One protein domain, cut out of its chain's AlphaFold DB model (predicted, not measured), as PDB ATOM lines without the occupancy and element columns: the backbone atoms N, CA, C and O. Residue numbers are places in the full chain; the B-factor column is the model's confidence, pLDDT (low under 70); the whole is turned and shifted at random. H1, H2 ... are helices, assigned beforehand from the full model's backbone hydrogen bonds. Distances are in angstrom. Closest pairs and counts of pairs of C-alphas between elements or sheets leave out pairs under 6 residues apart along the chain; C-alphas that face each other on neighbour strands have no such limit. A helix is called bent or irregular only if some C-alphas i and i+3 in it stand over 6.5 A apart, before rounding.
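Overview. This is residues 188 to 258 of the 377 residues of an uncharacterized protein of Elusimicrobia bacterium (UniProt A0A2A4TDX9). One long helix, H5, runs along an elongated body, and the shorter helices H1 to H4 are gathered over the part of it that follows its first turns. H4 and H5 form a helical hairpin, H2 packs on H4 at a steep tilt, and H1 and H3 sit towards the end of the body where H5 ends; the link from H4 to H5 and the first residues of H5 make the other end. The printed part has 71 residues with five named helices, H1 to H5 in that order along it, and no named strand: the class is all helix. It is compact, with a radius of gyration of the C-alphas of 11.8 A, and spans 34 by 20 by 19 A.

Arrangement. H1, residues 188 to 193, and H2, residues 199 to 208, form a helical hairpin at a shallow tilt of 17 degrees, opposite ways. They only just touch, with 3 pairs of C-alphas within 8 A, the closest being those of Leu 193 and Phe 205, 6.8 A apart. H3, residues 210 to 216, is close to H2 but not clearly touching it; their closest C-alphas, of Ala 206 and Met 213, are 5.8 A apart. H4, residues 221 to 229, and H3 are near each other. H4 touches H2 at a steep tilt of 55 degrees, with the C-alphas of Ile 199 and Leu 226 closest at 7.1 A. H5, residues 236 to 256, forms a helical hairpin with H4, at a shallow tilt of 14 degrees, opposite ways; H5 touches it with residues 246 to 249 alone, and the closest C-alphas, of Val 221 and Ala 249, are 7.1 A apart. H5 only just touches H2, with 3 pairs of C-alphas within 8 A and residues 243 to 246 alone; the closest C-alphas are those of Ile 199 and Val 246, 6.5 A apart. H5 also only just touches H1, with 3 such pairs and residues 250 to 254 alone; the closest C-alphas are those of Leu 190 and Ile 254, 6.9 A apart. H1 and H4 are apart. In H1, H2, H3 and H4 every O i to N i+4 pair is within hydrogen-bond range; in H5, 15 of 17 are.

Along the chain. H1 begins at C-alpha 188, at (-60.931, 13.905, 21.951). H2 is 14.2 A from first to last C-alpha and H4 12.1 A; H1 and H3 are shorter. H5 begins at C-alpha 236, at (-30.961, 25.075, 29.694), and ends at C-alpha 256, at (-49.414, 4.941, 14.382), 31.3 A away. It is irregular: C-alphas 237 and 240 are 7.2 A apart.

Size, cuts and confidence. The two C-alphas farthest apart, those of Asn 235 and Asn 258, are 35.2 A apart. The printed part has no cut. The links H1 to H2, H2 to H3 and H3 to H4 are tight, and H4 to H5 is short. The mean pLDDT of the printed part is 89.2, and residues 257 to 258 are under 70.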
ATOM      1  N   GLY A 188     -61.120  12.878  20.923       87.50
ATOM      2  CA  GLY A 188     -60.931  13.905  21.951       87.50
ATOM      3  C   GLY A 188     -59.555  13.815  22.619       87.50
ATOM      4  O   GLY A 188     -58.828  14.807  22.660       87.50
ATOM      5  N   ALA A 189     -59.150  12.615  23.045       89.12
ATOM      6  CA  ALA A 189     -57.828  12.386  23.622       89.12
ATOM      7  C   ALA A 189     -56.714  12.586  22.584       89.12
ATOM      8  O   ALA A 189     -55.737  13.268  22.866       89.12
ATOM      9  N   LEU A 190     -56.866  12.089  21.352       89.50
ATOM     10  CA  LEU A 190     -55.874  12.319  20.294       89.50
ATOM     11  C   LEU A 190     -55.729  13.813  19.954       89.50
ATOM     12  O   LEU A 190     -54.617  14.301  19.773       89.50
ATOM     13  N   THR A 191     -56.835  14.560  19.936       90.94
ATOM     14  CA  THR A 191     -56.839  16.017  19.742       90.94
ATOM     15  C   THR A 191     -56.113  16.717  20.886       90.94
ATOM     16  O   THR A 191     -55.260  17.567  20.635       90.94
ATOM     17  N   ALA A 192     -56.376  16.332  22.138       93.44
ATOM     18  CA  ALA A 192     -55.649  16.858  23.292       93.44
ATOM     19  C   ALA A 192     -54.151  16.511  23.232       93.44
ATOM     20  O   ALA A 192     -53.307  17.359  23.517       93.44
ATOM     21  N   LEU A 193     -53.808  15.305  22.770       93.38
ATOM     22  CA  LEU A 193     -52.429  14.861  22.591       93.38
ATOM     23  C   LEU A 193     -51.683  15.735  21.569       93.38
ATOM     24  O   LEU A 193     -50.518  16.067  21.788       93.38
ATOM     25  N   THR A 194     -52.357  16.228  20.517       93.19
ATOM     26  CA  THR A 194     -51.755  17.189  19.568       93.19
ATOM     27  C   THR A 194     -51.333  18.514  20.204       93.19
ATOM     28  O   THR A 194     -50.618  19.279  19.556       93.19
ATOM     29  N   GLN A 195     -51.738  18.815  21.443       94.81
ATOM     30  CA  GLN A 195     -51.347  20.022  22.183       94.81
ATOM     31  C   GLN A 195     -50.136  19.800  23.099       94.81
ATOM     32  O   GLN A 195     -49.543  20.767  23.572       94.81
ATOM     33  N   VAL A 196     -49.701  18.554  23.300       95.25
ATOM     34  CA  VAL A 196     -48.536  18.235  24.134       95.25
ATOM     35  C   VAL A 196     -47.246  18.703  23.448       95.25
ATOM     36  O   VAL A 196     -47.001  18.418  22.273       95.25
ATOM     37  N   ARG A 197     -46.418  19.478  24.160       92.69
ATOM     38  CA  ARG A 197     -45.149  20.041  23.644       92.69
ATOM     39  C   ARG A 197     -43.927  19.652  24.474       92.69
ATOM     40  O   ARG A 197     -42.805  19.739  23.979       92.69
ATOM     41  N   ASP A 198     -44.146  19.234  25.712       93.94
ATOM     42  CA  ASP A 198     -43.127  18.978  26.717       93.94
ATOM     43  C   ASP A 198     -43.659  18.031  27.804       93.94
ATOM     44  O   ASP A 198     -44.766  17.492  27.714       93.94
ATOM     45  N   ILE A 199     -42.831  17.794  28.822       95.25
ATOM     46  CA  ILE A 199     -43.129  16.831  29.876       95.25
ATOM     47  C   ILE A 199     -44.313  17.249  30.752       95.25
ATOM     48  O   ILE A 199     -45.057  16.387  31.214       95.25
ATOM     49  N   GLU A 200     -44.511  18.550  30.967       94.81
ATOM     50  CA  GLU A 200     -45.628  19.074  31.755       94.81
ATOM     51  C   GLU A 200     -46.940  18.842  31.011       94.81
ATOM     52  O   GLU A 200     -47.891  18.316  31.592       94.81
ATOM     53  N   GLY A 201     -46.954  19.108  29.701       96.38
ATOM     54  CA  GLY A 201     -48.075  18.760  28.834       96.38
ATOM     55  C   GLY A 201     -48.376  17.259  28.836       96.38
ATOM     56  O   GLY A 201     -49.539  16.874  28.926       96.38
ATOM     57  N   LEU A 202     -47.349  16.401  28.796       96.31
ATOM     58  CA  LEU A 202     -47.541  14.946  28.830       96.31
ATOM     59  C   LEU A 202     -48.100  14.472  30.182       96.31
ATOM     60  O   LEU A 202     -48.989  13.622  30.213       96.31
ATOM     61  N   ARG A 203     -47.635  15.046  31.302       96.50
ATOM     62  CA  ARG A 203     -48.184  14.778  32.645       96.50
ATOM     63  C   ARG A 203     -49.641  15.218  32.754       96.50
ATOM     64  O   ARG A 203     -50.467  14.455  33.248       96.50
ATOM     65  N   ALA A 204     -49.957  16.422  32.281       97.25
ATOM     66  CA  ALA A 204     -51.319  16.950  32.285       97.25
ATOM     67  C   ALA A 204     -52.258  16.085  31.432       97.25
ATOM     68  O   ALA A 204     -53.367  15.772  31.862       97.25
ATOM     69  N   PHE A 205     -51.793  15.639  30.261       96.50
ATOM     70  CA  PHE A 205     -52.530  14.709  29.412       96.50
ATOM     71  C   PHE A 205     -52.814  13.382  30.128       96.50
ATOM     72  O   PHE A 205     -53.968  12.969  30.200       96.50
ATOM     73  N   ALA A 206     -51.791  12.752  30.719       95.06
ATOM     74  CA  ALA A 206     -51.941  11.480  31.426       95.06
ATOM     75  C   ALA A 206     -52.911  11.569  32.620       95.06
ATOM     76  O   ALA A 206     -53.635  10.616  32.899       95.06
ATOM     77  N   ALA A 207     -52.948  12.714  33.309       95.75
ATOM     78  CA  ALA A 207     -53.889  12.958  34.400       95.75
ATOM     79  C   ALA A 207     -55.334  13.167  33.907       95.75
ATOM     80  O   ALA A 207     -56.271  12.735  34.574       95.75
ATOM     81  N   ALA A 208     -55.517  13.823  32.758       96.00
ATOM     82  CA  ALA A 208     -56.834  14.113  32.192       96.00
ATOM     83  C   ALA A 208     -57.458  12.918  31.446       96.00
ATOM     84  O   ALA A 208     -58.679  12.783  31.442       96.00
ATOM     85  N   TYR A 209     -56.633  12.055  30.844       94.31
ATOM     86  CA  TYR A 209     -57.057  10.929  30.002       94.31
ATOM     87  C   TYR A 209     -56.421   9.598  30.449       94.31
ATOM     88  O   TYR A 209     -55.701   8.965  29.676       94.31
ATOM     89  N   PRO A 210     -56.622   9.144  31.702       89.75
ATOM     90  CA  PRO A 210     -55.903   7.986  32.238       89.75
ATOM     91  C   PRO A 210     -56.253   6.665  31.532       89.75
ATOM     92  O   PRO A 210     -55.392   5.795  31.393       89.75
ATOM     93  N   ALA A 211     -57.498   6.504  31.071       84.31
ATOM     94  CA  ALA A 211     -57.930   5.306  30.354       84.31
ATOM     95  C   ALA A 211     -57.322   5.260  28.947       84.31
ATOM     96  O   ALA A 211     -56.717   4.262  28.560       84.31
ATOM     97  N   GLU A 212     -57.408   6.364  28.208       86.38
ATOM     98  CA  GLU A 212     -56.852   6.475  26.865       86.38
ATOM     99  C   GLU A 212     -55.332   6.430  26.884       86.38
ATOM    100  O   GLU A 212     -54.751   5.823  25.996       86.38
ATOM    101  N   MET A 213     -54.680   6.999  27.899       86.25
ATOM    102  CA  MET A 213     -53.234   6.897  28.086       86.25
ATOM    103  C   MET A 213     -52.788   5.436  28.173       86.25
ATOM    104  O   MET A 213     -51.822   5.058  27.521       86.25
ATOM    105  N   LYS A 214     -53.517   4.594  28.916       82.31
ATOM    106  CA  LYS A 214     -53.210   3.161  29.036       82.31
ATOM    107  C   LYS A 214     -53.308   2.433  27.691       82.31
ATOM    108  O   LYS A 214     -52.460   1.602  27.395       82.31
ATOM    109  N   THR A 215     -54.317   2.751  26.883       78.12
ATOM    110  CA  THR A 215     -54.491   2.177  25.535       78.12
ATOM    111  C   THR A 215     -53.532   2.794  24.512       78.12
ATOM    112  O   THR A 215     -53.133   2.160  23.540       78.12
ATOM    113  N   MET A 216     -53.160   4.062  24.689       80.25
ATOM    114  CA  MET A 216     -52.236   4.757  23.798       80.25
ATOM    115  C   MET A 216     -50.780   4.378  24.043       80.25
ATOM    116  O   MET A 216     -49.965   4.443  23.130       80.25
ATOM    117  N   ASP A 217     -50.454   3.969  25.256       85.19
ATOM    118  CA  ASP A 217     -49.095   3.678  25.670       85.19
ATOM    119  C   ASP A 217     -48.877   2.186  25.930       85.19
ATOM    120  O   ASP A 217     -48.205   1.804  26.882       85.19
ATOM    121  N   GLU A 218     -49.460   1.323  25.093       75.31
ATOM    122  CA  GLU A 218     -49.321  -0.137  25.226       75.31
ATOM    123  C   GLU A 218     -47.853  -0.597  25.236       75.31
ATOM    124  O   GLU A 218     -47.510  -1.554  25.926       75.31
ATOM    125  N   GLU A 219     -46.972   0.116  24.527       80.38
ATOM    126  CA  GLU A 219     -45.525  -0.139  24.506       80.38
ATOM    127  C   GLU A 219     -44.764   0.536  25.667       80.38
ATOM    128  O   GLU A 219     -43.561   0.330  25.830       80.38
ATOM    129  N   GLY A 220     -45.443   1.343  26.489       86.44
ATOM    130  CA  GLY A 220     -44.881   2.001  27.670       86.44
ATOM    131  C   GLY A 220     -43.915   3.156  27.380       86.44
ATOM    132  O   GLY A 220     -43.143   3.539  28.260       86.44
ATOM    133  N   VAL A 221     -43.915   3.713  26.167       91.62
ATOM    134  CA  VAL A 221     -43.034   4.815  25.747       91.62
ATOM    135  C   VAL A 221     -43.290   6.082  26.565       91.62
ATOM    136  O   VAL A 221     -42.350   6.695  27.078       91.62
ATOM    137  N   PHE A 222     -44.545   6.497  26.710       93.62
ATOM    138  CA  PHE A 222     -44.890   7.680  27.487       93.62
ATOM    139  C   PHE A 222     -44.639   7.469  28.981       93.62
ATOM    140  O   PHE A 222     -44.087   8.360  29.627       93.62
ATOM    141  N   ALA A 223     -44.979   6.302  29.526       92.94
ATOM    142  CA  ALA A 223     -44.694   5.920  30.902       92.94
ATOM    143  C   ALA A 223     -43.186   5.964  31.179       92.94
ATOM    144  O   ALA A 223     -42.760   6.573  32.161       92.94
ATOM    145  N   PHE A 224     -42.371   5.424  30.269       93.62
ATOM    146  CA  PHE A 224     -40.916   5.490  30.348       93.62
ATOM    147  C   PHE A 224     -40.404   6.936  30.330       93.62
ATOM    148  O   PHE A 224     -39.568   7.308  31.155       93.62
ATOM    149  N   ILE A 225     -40.917   7.787  29.435       94.56
ATOM    150  CA  ILE A 225     -40.544   9.210  29.377       94.56
ATOM    151  C   ILE A 225     -40.911   9.923  30.686       94.56
ATOM    152  O   ILE A 225     -40.085  10.652  31.242       94.56
ATOM    153  N   LEU A 226     -42.121   9.701  31.202       95.44
ATOM    154  CA  LEU A 226     -42.597  10.272  32.462       95.44
ATOM    155  C   LEU A 226     -41.727   9.829  33.643       95.44
ATOM    156  O   LEU A 226     -41.308  10.677  34.434       95.44
ATOM    157  N   GLU A 227     -41.386   8.544  33.723       94.12
ATOM    158  CA  GLU A 227     -40.497   7.994  34.747       94.12
ATOM    159  C   GLU A 227     -39.088   8.589  34.645       94.12
ATOM    160  O   GLU A 227     -38.541   9.051  35.644       94.12
ATOM    161  N   LYS A 228     -38.479   8.618  33.453       92.69
ATOM    162  CA  LYS A 228     -37.102   9.112  33.286       92.69
ATOM    163  C   LYS A 228     -36.976  10.620  33.418       92.69
ATOM    164  O   LYS A 228     -35.899  11.099  33.768       92.69
ATOM    165  N   SER A 229     -38.058  11.364  33.201       92.31
ATOM    166  CA  SER A 229     -38.043  12.823  33.300       92.31
ATOM    167  C   SER A 229     -37.644  13.358  34.674       92.31
ATOM    168  O   SER A 229     -37.088  14.447  34.751       92.31
ATOM    169  N   GLN A 230     -37.850  12.585  35.747       89.19
ATOM    170  CA  GLN A 230     -37.428  12.971  37.100       89.19
ATOM    171  C   GLN A 230     -35.898  13.047  37.266       89.19
ATOM    172  O   GLN A 230     -35.415  13.633  38.228       89.19
ATOM    173  N   PHE A 231     -35.139  12.451  36.340       89.06
ATOM    174  CA  PHE A 231     -33.673  12.443  36.337       89.06
ATOM    175  C   PHE A 231     -33.074  13.408  35.307       89.06
ATOM    176  O   PHE A 231     -31.867  13.393  35.071       89.06
ATOM    177  N   TRP A 232     -33.904  14.203  34.631       88.19
ATOM    178  CA  TRP A 232     -33.424  15.184  33.667       88.19
ATOM    179  C   TRP A 232     -32.769  16.359  34.392       88.19
ATOM    180  O   TRP A 232     -33.332  16.900  35.335       88.19
ATOM    181  N   ASP A 233     -31.581  16.761  33.946       82.69
ATOM    182  CA  ASP A 233     -30.853  17.885  34.531       82.69
ATOM    183  C   ASP A 233     -31.471  19.227  34.118       82.69
ATOM    184  O   ASP A 233     -31.853  19.410  32.968       82.69
ATOM    185  N   ASP A 234     -31.499  20.221  35.007       82.44
ATOM    186  CA  ASP A 234     -32.061  21.557  34.722       82.44
ATOM    187  C   ASP A 234     -31.195  22.416  33.785       82.44
ATOM    188  O   ASP A 234     -31.368  23.626  33.679       82.44
ATOM    189  N   ASN A 235     -30.271  21.795  33.052       86.62
ATOM    190  CA  ASN A 235     -29.398  22.476  32.113       86.62
ATOM    191  C   ASN A 235     -30.214  23.078  30.945       86.62
ATOM    192  O   ASN A 235     -30.775  22.314  30.139       86.62
ATOM    193  N   PRO A 236     -30.234  24.417  30.781       85.31
ATOM    194  CA  PRO A 236     -30.961  25.075  29.694       85.31
ATOM    195  C   PRO A 236     -30.496  24.623  28.304       85.31
ATOM    196  O   PRO A 236     -31.298  24.511  27.380       85.31
ATOM    197  N   ALA A 237     -29.219  24.250  28.151       86.69
ATOM    198  CA  ALA A 237     -28.674  23.773  26.878       86.69
ATOM    199  C   ALA A 237     -29.306  22.449  26.399       86.69
ATOM    200  O   ALA A 237     -29.246  22.127  25.214       86.69
ATOM    201  N   LYS A 238     -29.927  21.677  27.302       87.94
ATOM    202  CA  LYS A 238     -30.581  20.393  26.996       87.94
ATOM    203  C   LYS A 238     -32.103  20.488  26.910       87.94
ATOM    204  O   LYS A 238     -32.760  19.490  26.615       87.94
ATOM    205  N   GLU A 239     -32.692  21.653  27.168       88.44
ATOM    206  CA  GLU A 239     -34.148  21.840  27.161       88.44
ATOM    207  C   GLU A 239     -34.765  21.481  25.799       88.44
ATOM    208  O   GLU A 239     -35.741  20.733  25.723       88.44
ATOM    209  N   ALA A 240     -34.145  21.931  24.704       88.62
ATOM    210  CA  ALA A 240     -34.617  21.645  23.352       88.62
ATOM    211  C   ALA A 240     -34.636  20.138  23.034       88.62
ATOM    212  O   ALA A 240     -35.595  19.646  22.432       88.62
ATOM    213  N   ALA A 241     -33.611  19.400  23.479       89.56
ATOM    214  CA  ALA A 241     -33.521  17.953  23.302       89.56
ATOM    215  C   ALA A 241     -34.622  17.224  24.090       89.56
ATOM    216  O   ALA A 241     -35.316  16.373  23.536       89.56
ATOM    217  N   ARG A 242     -34.859  17.625  25.345       90.12
ATOM    218  CA  ARG A 242     -35.929  17.082  26.201       90.12
ATOM    219  C   ARG A 242     -37.315  17.294  25.596       90.12
ATOM    220  O   ARG A 242     -38.087  16.345  25.464       90.12
ATOM    221  N   LYS A 243     -37.598  18.513  25.119       92.00
ATOM    222  CA  LYS A 243     -38.831  18.808  24.370       92.00
ATOM    223  C   LYS A 243     -38.924  17.990  23.085       92.00
ATOM    224  O   LYS A 243     -40.020  17.626  22.683       92.00
ATOM    225  N   SER A 244     -37.809  17.714  22.405       91.88
ATOM    226  CA  SER A 244     -37.814  16.883  21.193       91.88
ATOM    227  C   SER A 244     -38.185  15.429  21.476       91.88
ATOM    228  O   SER A 244     -38.933  14.856  20.696       91.88
ATOM    229  N   ILE A 245     -37.713  14.844  22.583       93.38
ATOM    230  CA  ILE A 245     -38.044  13.460  22.965       93.38
ATOM    231  C   ILE A 245     -39.559  13.299  23.124       93.38
ATOM    232  O   ILE A 245     -40.156  12.435  22.487       93.38
ATOM    233  N   VAL A 246     -40.189  14.178  23.914       94.38
ATOM    234  CA  VAL A 246     -41.648  14.161  24.107       94.38
ATOM    235  C   VAL A 246     -42.364  14.357  22.777       94.38
ATOM    236  O   VAL A 246     -43.280  13.614  22.434       94.38
ATOM    237  N   ARG A 247     -41.924  15.351  22.005       94.00
ATOM    238  CA  ARG A 247     -42.552  15.695  20.736       94.00
ATOM    239  C   ARG A 247     -42.506  14.562  19.715       94.00
ATOM    240  O   ARG A 247     -43.492  14.405  19.000       94.00
ATOM    241  N   ASN A 248     -41.410  13.807  19.663       91.25
ATOM    242  CA  ASN A 248     -41.252  12.657  18.776       91.25
ATOM    243  C   ASN A 248     -42.142  11.493  19.220       91.25
ATOM    244  O   ASN A 248     -42.845  10.936  18.391       91.25
ATOM    245  N   ALA A 249     -42.204  11.195  20.521       92.12
ATOM    246  CA  ALA A 249     -43.101  10.155  21.030       92.12
ATOM    247  C   ALA A 249     -44.581  10.478  20.747       92.12
ATOM    248  O   ALA A 249     -45.346   9.617  20.322       92.12
ATOM    249  N   VAL A 250     -44.983  11.741  20.936       92.81
ATOM    250  CA  VAL A 250     -46.331  12.220  20.588       92.81
ATOM    251  C   VAL A 250     -46.588  12.092  19.086       92.81
ATOM    252  O   VAL A 250     -47.651  11.620  18.690       92.81
ATOM    253  N   SER A 251     -45.611  12.486  18.263       89.75
ATOM    254  CA  SER A 251     -45.669  12.358  16.805       89.75
ATOM    255  C   SER A 251     -45.935  10.914  16.397       89.75
ATOM    256  O   SER A 251     -46.936  10.638  15.737       89.75
ATOM    257  N   ASP A 252     -45.078   9.994  16.840       85.62
ATOM    258  CA  ASP A 252     -45.171   8.574  16.516       85.62
ATOM    259  C   ASP A 252     -46.527   8.012  16.931       85.62
ATOM    260  O   ASP A 252     -47.172   7.332  16.134       85.62
ATOM    261  N   ARG A 253     -47.032   8.365  18.123       86.25
ATOM    262  CA  ARG A 253     -48.337   7.860  18.554       86.25
ATOM    263  C   ARG A 253     -49.483   8.377  17.693       86.25
ATOM    264  O   ARG A 253     -50.356   7.589  17.329       86.25
ATOM    265  N   ILE A 254     -49.480   9.665  17.346       84.88
ATOM    266  CA  ILE A 254     -50.488  10.244  16.449       84.88
ATOM    267  C   ILE A 254     -50.454   9.513  15.100       84.88
ATOM    268  O   ILE A 254     -51.503   9.073  14.633       84.88
ATOM    269  N   PHE A 255     -49.273   9.300  14.511       78.69
ATOM    270  CA  PHE A 255     -49.157   8.616  13.220       78.69
ATOM    271  C   PHE A 255     -49.561   7.142  13.280       78.69
ATOM    272  O   PHE A 255     -50.388   6.719  12.478       78.69
ATOM    273  N   VAL A 256     -49.062   6.366  14.243       74.38
ATOM    274  CA  VAL A 256     -49.414   4.941  14.382       74.38
ATOM    275  C   VAL A 256     -50.918   4.759  14.600       74.38
ATOM    276  O   VAL A 256     -51.537   3.905  13.964       74.38
ATOM    277  N   SER A 257     -51.539   5.616  15.420       65.62
ATOM    278  CA  SER A 257     -52.993   5.594  15.650       65.62
ATOM    279  C   SER A 257     -53.832   5.985  14.422       65.62
ATOM    280  O   SER A 257     -55.052   5.796  14.409       65.62
ATOM    281  N   ASN A 258     -53.193   6.546  13.390       66.69
ATOM    282  CA  ASN A 258     -53.838   6.972  12.155       66.69
ATOM    283  C   ASN A 258     -53.634   6.005  10.985       66.69
ATOM    284  O   ASN A 258     -54.464   6.030  10.086       66.69
TER     285      ASN A 258